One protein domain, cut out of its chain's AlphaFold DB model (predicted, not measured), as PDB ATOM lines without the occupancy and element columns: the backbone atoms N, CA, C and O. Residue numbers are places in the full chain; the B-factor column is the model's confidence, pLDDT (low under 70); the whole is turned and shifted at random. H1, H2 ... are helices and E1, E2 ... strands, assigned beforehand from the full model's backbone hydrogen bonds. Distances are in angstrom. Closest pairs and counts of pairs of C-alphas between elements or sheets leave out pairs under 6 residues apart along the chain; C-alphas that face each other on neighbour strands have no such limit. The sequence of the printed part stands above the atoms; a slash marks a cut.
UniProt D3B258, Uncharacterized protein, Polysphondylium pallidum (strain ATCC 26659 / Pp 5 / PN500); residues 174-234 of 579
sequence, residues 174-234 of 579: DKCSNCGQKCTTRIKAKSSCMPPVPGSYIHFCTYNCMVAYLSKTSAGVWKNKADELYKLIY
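This is residues 174 to 234 of the 579 residues of an uncharacterized protein of Polysphondylium pallidum (strain ATCC 26659 / Pp 5 / PN500) (UniProt D3B258). Picture a small open frame: the hairpin of E1 and E2 forms one side, H1 stands at the end of the hairpin where E1 begins and E2 ends, and H2 is near the other end of E1, with a tight link joining the two helices across the gap between them. Before E1, residues 174 to 181 loop past E2 on the side away from E1. The printed part has 61 residues with two named strands and two named helices, in the order E1, E2, H1, H2; the sheet, E1 - E2, is antiparallel and the class is mixed, helices and strands. The whole is compact, with a radius of gyration of the C-alphas of 11.2 A and a rounded outline spanning 29 by 24 by 17 A.

Find C-alpha 187 at (-5.616, -18.766, -10.934); from there the strand E1, residues 187 to 191, runs 13.8 A to C-alpha 191 at (0.341, -31.052, -12.699). The strand E2, residues 202 to 204, is 6.9 A long. Next look at residues 207 to 216 for H1, 14.3 A long. H2, residues 219 to 233, is the longest helix at 20.8 A; find its end at C-alpha 233 at (-8.589, -35.605, -21.816).

Start with the hairpin, where E1 and E2 are antiparallel neighbours at 154 degrees. Look for the C-alphas of 188 and 203, which face each other at 4.9 A, and for N 202 and O 189, within hydrogen-bond range at 2.8 A, with N 204 and O 187 at 3.0 A. From the sheet go to H1: its closest C-alphas to E2 are those of Met 210 and Phe 204, 5.8 A apart, and to E1 those of Tyr 207 and Ile 187, 7.1 A apart. At the last residue of E1, the C-alphas of Ser 191 and Ala 226 are the closest of E1 and H2, 6.9 A apart. E2 and H2 are apart, and H1 and H2 are apart too. In H1 and H2 every O i to N i+4 pair is within hydrogen-bond range.

The two C-alphas farthest apart are those of Asn 208 and Tyr 234, 30.9 A. The printed part runs from 174 to 234 with no cut. The links from E2 to H1 and from H1 to H2 are tight, and the one from E1 to E2, 10 residues, is short. Residues 174 to 186 hold no named element. The mean pLDDT of the printed part is 70.6; look for values under 70 in 32 residues, among them 182 to 186, 191 to 200 and 217 to 227.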
ATOM      1  N   ASP A 174     -15.905 -21.775 -14.943       69.00
ATOM      2  CA  ASP A 174     -15.464 -22.851 -14.055       69.00
ATOM      3  C   ASP A 174     -15.686 -22.523 -12.565       69.00
ATOM      4  O   ASP A 174     -15.516 -21.392 -12.087       69.00
ATOM      5  N   LYS A 175     -16.073 -23.545 -11.792       81.00
ATOM      6  CA  LYS A 175     -16.234 -23.431 -10.335       81.00
ATOM      7  C   LYS A 175     -14.872 -23.473  -9.641       81.00
ATOM      8  O   LYS A 175     -14.009 -24.279  -9.981       81.00
ATOM      9  N   CYS A 176     -14.709 -22.649  -8.607       82.56
ATOM     10  CA  CYS A 176     -13.545 -22.707  -7.729       82.56
ATOM     11  C   CYS A 176     -13.453 -24.082  -7.055       82.56
ATOM     12  O   CYS A 176     -14.408 -24.537  -6.428       82.56
ATOM     13  N   SER A 177     -12.285 -24.713  -7.120       82.75
ATOM     14  CA  SER A 177     -12.060 -26.053  -6.568       82.75
ATOM     15  C   SER A 177     -11.966 -26.086  -5.042       82.75
ATOM     16  O   SER A 177     -12.115 -27.153  -4.459       82.75
ATOM     17  N   ASN A 178     -11.768 -24.931  -4.396       83.94
ATOM     18  CA  ASN A 178     -11.793 -24.817  -2.937       83.94
ATOM     19  C   ASN A 178     -13.188 -24.488  -2.388       83.94
ATOM     20  O   ASN A 178     -13.695 -25.192  -1.525       83.94
ATOM     21  N   CYS A 179     -13.809 -23.400  -2.861       82.44
ATOM     22  CA  CYS A 179     -15.061 -22.888  -2.287       82.44
ATOM     23  C   CYS A 179     -16.320 -23.227  -3.102       82.44
ATOM     24  O   CYS A 179     -17.422 -22.883  -2.684       82.44
ATOM     25  N   GLY A 180     -16.184 -23.846  -4.281       79.00
ATOM     26  CA  GLY A 180     -17.305 -24.281  -5.125       79.00
ATOM     27  C   GLY A 180     -18.067 -23.167  -5.855       79.00
ATOM     28  O   GLY A 180     -18.944 -23.463  -6.669       79.00
ATOM     29  N   GLN A 181     -17.748 -21.893  -5.604       77.19
ATOM     30  CA  GLN A 181     -18.428 -20.759  -6.236       77.19
ATOM     31  C   GLN A 181     -18.037 -20.616  -7.716       77.19
ATOM     32  O   GLN A 181     -16.876 -20.817  -8.080       77.19
ATOM     33  N   LYS A 182     -19.007 -20.256  -8.573       66.06
ATOM     34  CA  LYS A 182     -18.750 -19.911  -9.983       66.06
ATOM     35  C   LYS A 182     -17.962 -18.604 -10.024       66.06
ATOM     36  O   LYS A 182     -18.444 -17.586  -9.538       66.06
ATOM     37  N   CYS A 183     -16.751 -18.645 -10.569       62.22
ATOM     38  CA  CYS A 183     -15.844 -17.500 -10.590       62.22
ATOM     39  C   CYS A 183     -15.177 -17.384 -11.961       62.22
ATOM     40  O   CYS A 183     -14.787 -18.395 -12.541       62.22
ATOM     41  N   THR A 184     -15.025 -16.165 -12.476       58.84
ATOM     42  CA  THR A 184     -14.418 -15.853 -13.787       58.84
ATOM     43  C   THR A 184     -12.892 -16.020 -13.749       58.84
ATOM     44  O   THR A 184     -12.139 -15.066 -13.881       58.84
ATOM     45  N   THR A 185     -12.456 -17.238 -13.445       57.03
ATOM     46  CA  THR A 185     -11.222 -17.636 -12.749       57.03
ATOM     47  C   THR A 185      -9.929 -16.889 -13.122       57.03
ATOM     48  O   THR A 185      -9.617 -16.740 -14.299       57.03
ATOM     49  N   ARG A 186      -9.103 -16.544 -12.112       62.41
ATOM     50  CA  ARG A 186      -7.781 -15.889 -12.271       62.41
ATOM     51  C   ARG A 186      -6.567 -16.783 -12.028       62.41
ATOM     52  O   ARG A 186      -5.482 -16.477 -12.507       62.41
ATOM     53  N   ILE A 187      -6.726 -17.873 -11.279       70.12
ATOM     54  CA  ILE A 187      -5.616 -18.766 -10.934       70.12
ATOM     55  C   ILE A 187      -5.952 -20.166 -11.418       70.12
ATOM     56  O   ILE A 187      -6.983 -20.733 -11.047       70.12
ATOM     57  N   LYS A 188      -5.062 -20.702 -12.253       79.31
ATOM     58  CA  LYS A 188      -5.145 -22.049 -12.797       79.31
ATOM     59  C   LYS A 188      -3.896 -22.816 -12.383       79.31
ATOM     60  O   LYS A 188      -2.779 -22.344 -12.570       79.31
ATOM     61  N   ALA A 189      -4.079 -24.001 -11.819       71.38
ATOM     62  CA  ALA A 189      -2.982 -24.899 -11.470       71.38
ATOM     63  C   ALA A 189      -3.147 -26.215 -12.224       71.38
ATOM     64  O   ALA A 189      -4.266 -26.692 -12.394       71.38
ATOM     65  N   LYS A 190      -2.045 -26.813 -12.669       77.62
ATOM     66  CA  LYS A 190      -2.043 -28.157 -13.249       77.62
ATOM     67  C   LYS A 190      -0.814 -28.921 -12.778       77.62
ATOM     68  O   LYS A 190       0.179 -28.319 -12.374       77.62
ATOM     69  N   SER A 191      -0.865 -30.243 -12.875       64.12
ATOM     70  CA  SER A 191       0.341 -31.052 -12.699       64.12
ATOM     71  C   SER A 191       1.389 -30.696 -13.766       64.12
ATOM     72  O   SER A 191       1.033 -30.315 -14.889       64.12
ATOM     73  N   SER A 192       2.685 -30.809 -13.449       62.72
ATOM     74  CA  SER A 192       3.740 -30.578 -14.452       62.72
ATOM     75  C   SER A 192       3.635 -31.563 -15.618       62.72
ATOM     76  O   SER A 192       3.859 -31.163 -16.759       62.72
ATOM     77  N   CYS A 193       3.203 -32.799 -15.340       56.31
ATOM     78  CA  CYS A 193       3.045 -33.871 -16.317       56.31
ATOM     79  C   CYS A 193       1.805 -33.719 -17.216       56.31
ATOM     80  O   CYS A 193       1.681 -34.435 -18.205       56.31
ATOM     81  N   MET A 194       0.899 -32.782 -16.911       61.06
ATOM     82  CA  MET A 194      -0.290 -32.522 -17.726       61.06
ATOM     83  C   MET A 194       0.011 -31.488 -18.817       61.06
ATOM     84  O   MET A 194       0.545 -30.423 -18.501       61.06
ATOM     85  N   PRO A 195      -0.348 -31.719 -20.087       62.22
ATOM     86  CA  PRO A 195      -0.234 -30.695 -21.120       62.22
ATOM     87  C   PRO A 195      -1.219 -29.541 -20.847       62.22
ATOM     88  O   PRO A 195      -2.263 -29.767 -20.242       62.22
ATOM     89  N   PRO A 196      -0.895 -28.294 -21.238       67.81
ATOM     90  CA  PRO A 196      -1.718 -27.109 -20.983       67.81
ATOM     91  C   PRO A 196      -2.936 -27.039 -21.922       67.81
ATOM     92  O   PRO A 196      -3.011 -26.169 -22.786       67.81
ATOM     93  N   VAL A 197      -3.887 -27.960 -21.777       69.81
ATOM     94  CA  VAL A 197      -5.091 -28.043 -22.622       69.81
ATOM     95  C   VAL A 197      -6.355 -27.666 -21.836       69.81
ATOM     96  O   VAL A 197      -6.367 -27.756 -20.606       69.81
ATOM     97  N   PRO A 198      -7.440 -27.215 -22.494       64.69
ATOM     98  CA  PRO A 198      -8.713 -26.981 -21.816       64.69
ATOM     99  C   PRO A 198      -9.146 -28.221 -21.015       64.69
ATOM    100  O   PRO A 198      -9.121 -29.333 -21.531       64.69
ATOM    101  N   GLY A 199      -9.481 -28.037 -19.735       67.75
ATOM    102  CA  GLY A 199      -9.810 -29.134 -18.813       67.75
ATOM    103  C   GLY A 199      -8.627 -29.720 -18.029       67.75
ATOM    104  O   GLY A 199      -8.853 -30.402 -17.036       67.75
ATOM    105  N   SER A 200      -7.366 -29.411 -18.369       69.06
ATOM    106  CA  SER A 200      -6.197 -29.887 -17.600       69.06
ATOM    107  C   SER A 200      -5.929 -29.093 -16.318       69.06
ATOM    108  O   SER A 200      -4.947 -29.349 -15.619       69.06
ATOM    109  N   TYR A 201      -6.730 -28.063 -16.062       76.62
ATOM    110  CA  TYR A 201      -6.491 -27.068 -15.032       76.62
ATOM    111  C   TYR A 201      -7.507 -27.182 -13.902       76.62
ATOM    112  O   TYR A 201      -8.682 -27.464 -14.104       76.62
ATOM    113  N   ILE A 202      -7.029 -26.897 -12.699       80.69
ATOM    114  CA  ILE A 202      -7.826 -26.698 -11.498       80.69
ATOM    115  C   ILE A 202      -7.927 -25.195 -11.259       80.69
ATOM    116  O   ILE A 202      -6.940 -24.464 -11.363       80.69
ATOM    117  N   HIS A 203      -9.138 -24.741 -10.956       83.94
ATOM    118  CA  HIS A 203      -9.520 -23.336 -10.988       83.94
ATOM    119  C   HIS A 203      -9.732 -22.793  -9.576       83.94
ATOM    120  O   HIS A 203     -10.427 -23.414  -8.769       83.94
ATOM    121  N   PHE A 204      -9.173 -21.619  -9.276       81.50
ATOM    122  CA  PHE A 204      -9.328 -20.962  -7.976       81.50
ATOM    123  C   PHE A 204      -9.750 -19.500  -8.122       81.50
ATOM    124  O   PHE A 204      -9.220 -18.756  -8.951       81.50
ATOM    125  N   CYS A 205     -10.696 -19.074  -7.280       78.94
ATOM    126  CA  CYS A 205     -11.159 -17.688  -7.263       78.94
ATOM    127  C   CYS A 205     -10.114 -16.722  -6.682       78.94
ATOM    128  O   CYS A 205     -10.042 -15.578  -7.119       78.94
ATOM    129  N   THR A 206      -9.295 -17.178  -5.728       75.94
ATOM    130  CA  THR A 206      -8.250 -16.386  -5.065       75.94
ATOM    131  C   THR A 206      -7.039 -17.246  -4.713       75.94
ATOM    132  O   THR A 206      -7.143 -18.472  -4.602       75.94
ATOM    133  N   TYR A 207      -5.895 -16.599  -4.482       69.12
ATOM    134  CA  TYR A 207      -4.676 -17.273  -4.026       69.12
ATOM    135  C   TYR A 207      -4.897 -17.973  -2.679       69.12
ATOM    136  O   TYR A 207      -4.520 -19.126  -2.513       69.12
ATOM    137  N   ASN A 208      -5.635 -17.342  -1.760       72.38
ATOM    138  CA  ASN A 208      -6.003 -17.951  -0.478       72.38
ATOM    139  C   ASN A 208      -6.833 -19.226  -0.655       72.38
ATOM    140  O   ASN A 208      -6.639 -20.188   0.081       72.38
ATOM    141  N   CYS A 209      -7.727 -19.275  -1.650       76.25
ATOM    142  CA  CYS A 209      -8.446 -20.505  -1.972       76.25
ATOM    143  C   CYS A 209      -7.523 -21.593  -2.527       76.25
ATOM    144  O   CYS A 209      -7.709 -22.758  -2.189       76.25
ATOM    145  N   MET A 210      -6.527 -21.233  -3.339       80.62
ATOM    146  CA  MET A 210      -5.517 -22.183  -3.809       80.62
ATOM    147  C   MET A 210      -4.692 -22.733  -2.640       80.62
ATOM    148  O   MET A 210      -4.581 -23.946  -2.494       80.62
ATOM    149  N   VAL A 211      -4.177 -21.860  -1.769       71.38
ATOM    150  CA  VAL A 211      -3.382 -22.253  -0.596       71.38
ATOM    151  C   VAL A 211      -4.202 -23.121   0.356       71.38
ATOM    152  O   VAL A 211      -3.739 -24.188   0.740       71.38
ATOM    153  N   ALA A 212      -5.438 -22.724   0.676       75.62
ATOM    154  CA  ALA A 212      -6.320 -23.489   1.557       75.62
ATOM    155  C   ALA A 212      -6.686 -24.868   0.982       75.62
ATOM    156  O   ALA A 212      -6.834 -25.833   1.733       75.62
ATOM    157  N   TYR A 213      -6.825 -24.971  -0.342       79.56
ATOM    158  CA  TYR A 213      -7.054 -26.245  -1.016       79.56
ATOM    159  C   TYR A 213      -5.807 -27.129  -0.962       79.56
ATOM    160  O   TYR A 213      -5.892 -28.285  -0.554       79.56
ATOM    161  N   LEU A 214      -4.635 -26.585  -1.305       71.75
ATOM    162  CA  LEU A 214      -3.366 -27.316  -1.272       71.75
ATOM    163  C   LEU A 214      -2.994 -27.762   0.146       71.75
ATOM    164  O   LEU A 214      -2.548 -28.888   0.326       71.75
ATOM    165  N   SER A 215      -3.266 -26.947   1.167       70.00
ATOM    166  CA  SER A 215      -3.004 -27.305   2.567       70.00
ATOM    167  C   SER A 215      -3.894 -28.435   3.091       70.00
ATOM    168  O   SER A 215      -3.560 -29.061   4.091       70.00
ATOM    169  N   LYS A 216      -5.049 -28.670   2.457       73.06
ATOM    170  CA  LYS A 216      -6.028 -29.691   2.871       73.06
ATOM    171  C   LYS A 216      -5.997 -30.947   2.005       73.06
ATOM    172  O   LYS A 216      -6.663 -31.921   2.342       73.06
ATOM    173  N   THR A 217      -5.268 -30.932   0.892       69.56
ATOM    174  CA  THR A 217      -5.282 -32.030  -0.074       69.56
ATOM    175  C   THR A 217      -3.933 -32.735  -0.070       69.56
ATOM    176  O   THR A 217      -2.912 -32.120  -0.353       69.56
ATOM    177  N   SER A 218      -3.919 -34.034   0.235       69.25
ATOM    178  CA  SER A 218      -2.690 -34.829   0.178       69.25
ATOM    179  C   SER A 218      -2.221 -35.036  -1.267       69.25
ATOM    180  O   SER A 218      -3.017 -34.982  -2.212       69.25
ATOM    181  N   ALA A 219      -0.929 -35.330  -1.444       60.38
ATOM    182  CA  ALA A 219      -0.341 -35.594  -2.760       60.38
ATOM    183  C   ALA A 219      -1.058 -36.738  -3.508       60.38
ATOM    184  O   ALA A 219      -1.275 -36.646  -4.714       60.38
ATOM    185  N   GLY A 220      -1.505 -37.776  -2.788       60.25
ATOM    186  CA  GLY A 220      -2.255 -38.898  -3.365       60.25
ATOM    187  C   GLY A 220      -3.642 -38.509  -3.889       60.25
ATOM    188  O   GLY A 220      -4.038 -38.947  -4.967       60.25
ATOM    189  N   VAL A 221      -4.367 -37.630  -3.187       67.88
ATOM    190  CA  VAL A 221      -5.682 -37.137  -3.643       67.88
ATOM    191  C   VAL A 221      -5.532 -36.258  -4.890       67.88
ATOM    192  O   VAL A 221      -6.354 -36.329  -5.803       67.88
ATOM    193  N   TRP A 222      -4.450 -35.477  -4.973       62.53
ATOM    194  CA  TRP A 222      -4.110 -34.720  -6.181       62.53
ATOM    195  C   TRP A 222      -3.716 -35.614  -7.354       62.53
ATOM    196  O   TRP A 222      -4.158 -35.347  -8.470       62.53
ATOM    197  N   LYS A 223      -2.937 -36.675  -7.109       61.25
ATOM    198  CA  LYS A 223      -2.567 -37.665  -8.132       61.25
ATOM    199  C   LYS A 223      -3.813 -38.302  -8.738       61.25
ATOM    200  O   LYS A 223      -3.991 -38.237  -9.946       61.25
ATOM    201  N   ASN A 224      -4.734 -38.779  -7.901       67.88
ATOM    202  CA  ASN A 224      -5.981 -39.388  -8.366       67.88
ATOM    203  C   ASN A 224      -6.814 -38.421  -9.218       67.88
ATOM    204  O   ASN A 224      -7.308 -38.794 -10.277       67.88
ATOM    205  N   LYS A 225      -6.917 -37.157  -8.798       69.81
ATOM    206  CA  LYS A 225      -7.663 -36.136  -9.543       69.81
ATOM    207  C   LYS A 225      -6.981 -35.751 -10.858       69.81
ATOM    208  O   LYS A 225      -7.658 -35.514 -11.854       69.81
ATOM    209  N   ALA A 226      -5.650 -35.699 -10.884       64.44
ATOM    210  CA  ALA A 226      -4.885 -35.489 -12.108       64.44
ATOM    211  C   ALA A 226      -5.019 -36.680 -13.070       64.44
ATOM    212  O   ALA A 226      -5.200 -36.458 -14.262       64.44
ATOM    213  N   ASP A 227      -5.013 -37.914 -12.559       64.69
ATOM    214  CA  ASP A 227      -5.207 -39.141 -13.339       64.69
ATOM    215  C   ASP A 227      -6.632 -39.240 -13.907       64.69
ATOM    216  O   ASP A 227      -6.820 -39.666 -15.047       64.69
ATOM    217  N   GLU A 228      -7.649 -38.819 -13.150       73.62
ATOM    218  CA  GLU A 228      -9.034 -38.699 -13.629       73.62
ATOM    219  C   GLU A 228      -9.151 -37.675 -14.762       73.62
ATOM    220  O   GLU A 228      -9.722 -37.977 -15.811       73.62
ATOM    221  N   LEU A 229      -8.558 -36.488 -14.589       67.19
ATOM    222  CA  LEU A 229      -8.510 -35.464 -15.635       67.19
ATOM    223  C   LEU A 229      -7.717 -35.944 -16.859       67.19
ATOM    224  O   LEU A 229      -8.124 -35.689 -17.988       67.19
ATOM    225  N   TYR A 230      -6.621 -36.678 -16.660       67.00
ATOM    226  CA  TYR A 230      -5.829 -37.249 -17.748       67.00
ATOM    227  C   TYR A 230      -6.641 -38.275 -18.546       67.00
ATOM    228  O   TYR A 230      -6.643 -38.221 -19.772       67.00
ATOM    229  N   LYS A 231      -7.389 -39.164 -17.876       75.44
ATOM    230  CA  LYS A 231      -8.288 -40.139 -18.525       75.44
ATOM    231  C   LYS A 231      -9.443 -39.475 -19.282       75.44
ATOM    232  O   LYS A 231      -9.874 -40.008 -20.298       75.44
ATOM    233  N   LEU A 232      -9.935 -38.333 -18.800       71.75
ATOM    234  CA  LEU A 232     -10.972 -37.536 -19.468       71.75
ATOM    235  C   LEU A 232     -10.453 -36.841 -20.735       71.75
ATOM    236  O   LEU A 232     -11.168 -36.774 -21.730       71.75
ATOM    237  N   ILE A 233      -9.222 -36.326 -20.698       65.44
ATOM    238  CA  ILE A 233      -8.589 -35.605 -21.816       65.44
ATOM    239  C   ILE A 233      -8.017 -36.576 -22.857       65.44
ATOM    240  O   ILE A 233      -8.042 -36.290 -24.052       65.44
ATOM    241  N   TYR A 234      -7.530 -37.733 -22.407       64.00
ATOM    242  CA  TYR A 234      -6.966 -38.794 -23.238       64.00
ATOM    243  C   TYR A 234      -7.700 -40.115 -22.987       64.00
ATOM    244  O   TYR A 234      -7.169 -40.993 -22.294       64.00
TER     245      TYR A 234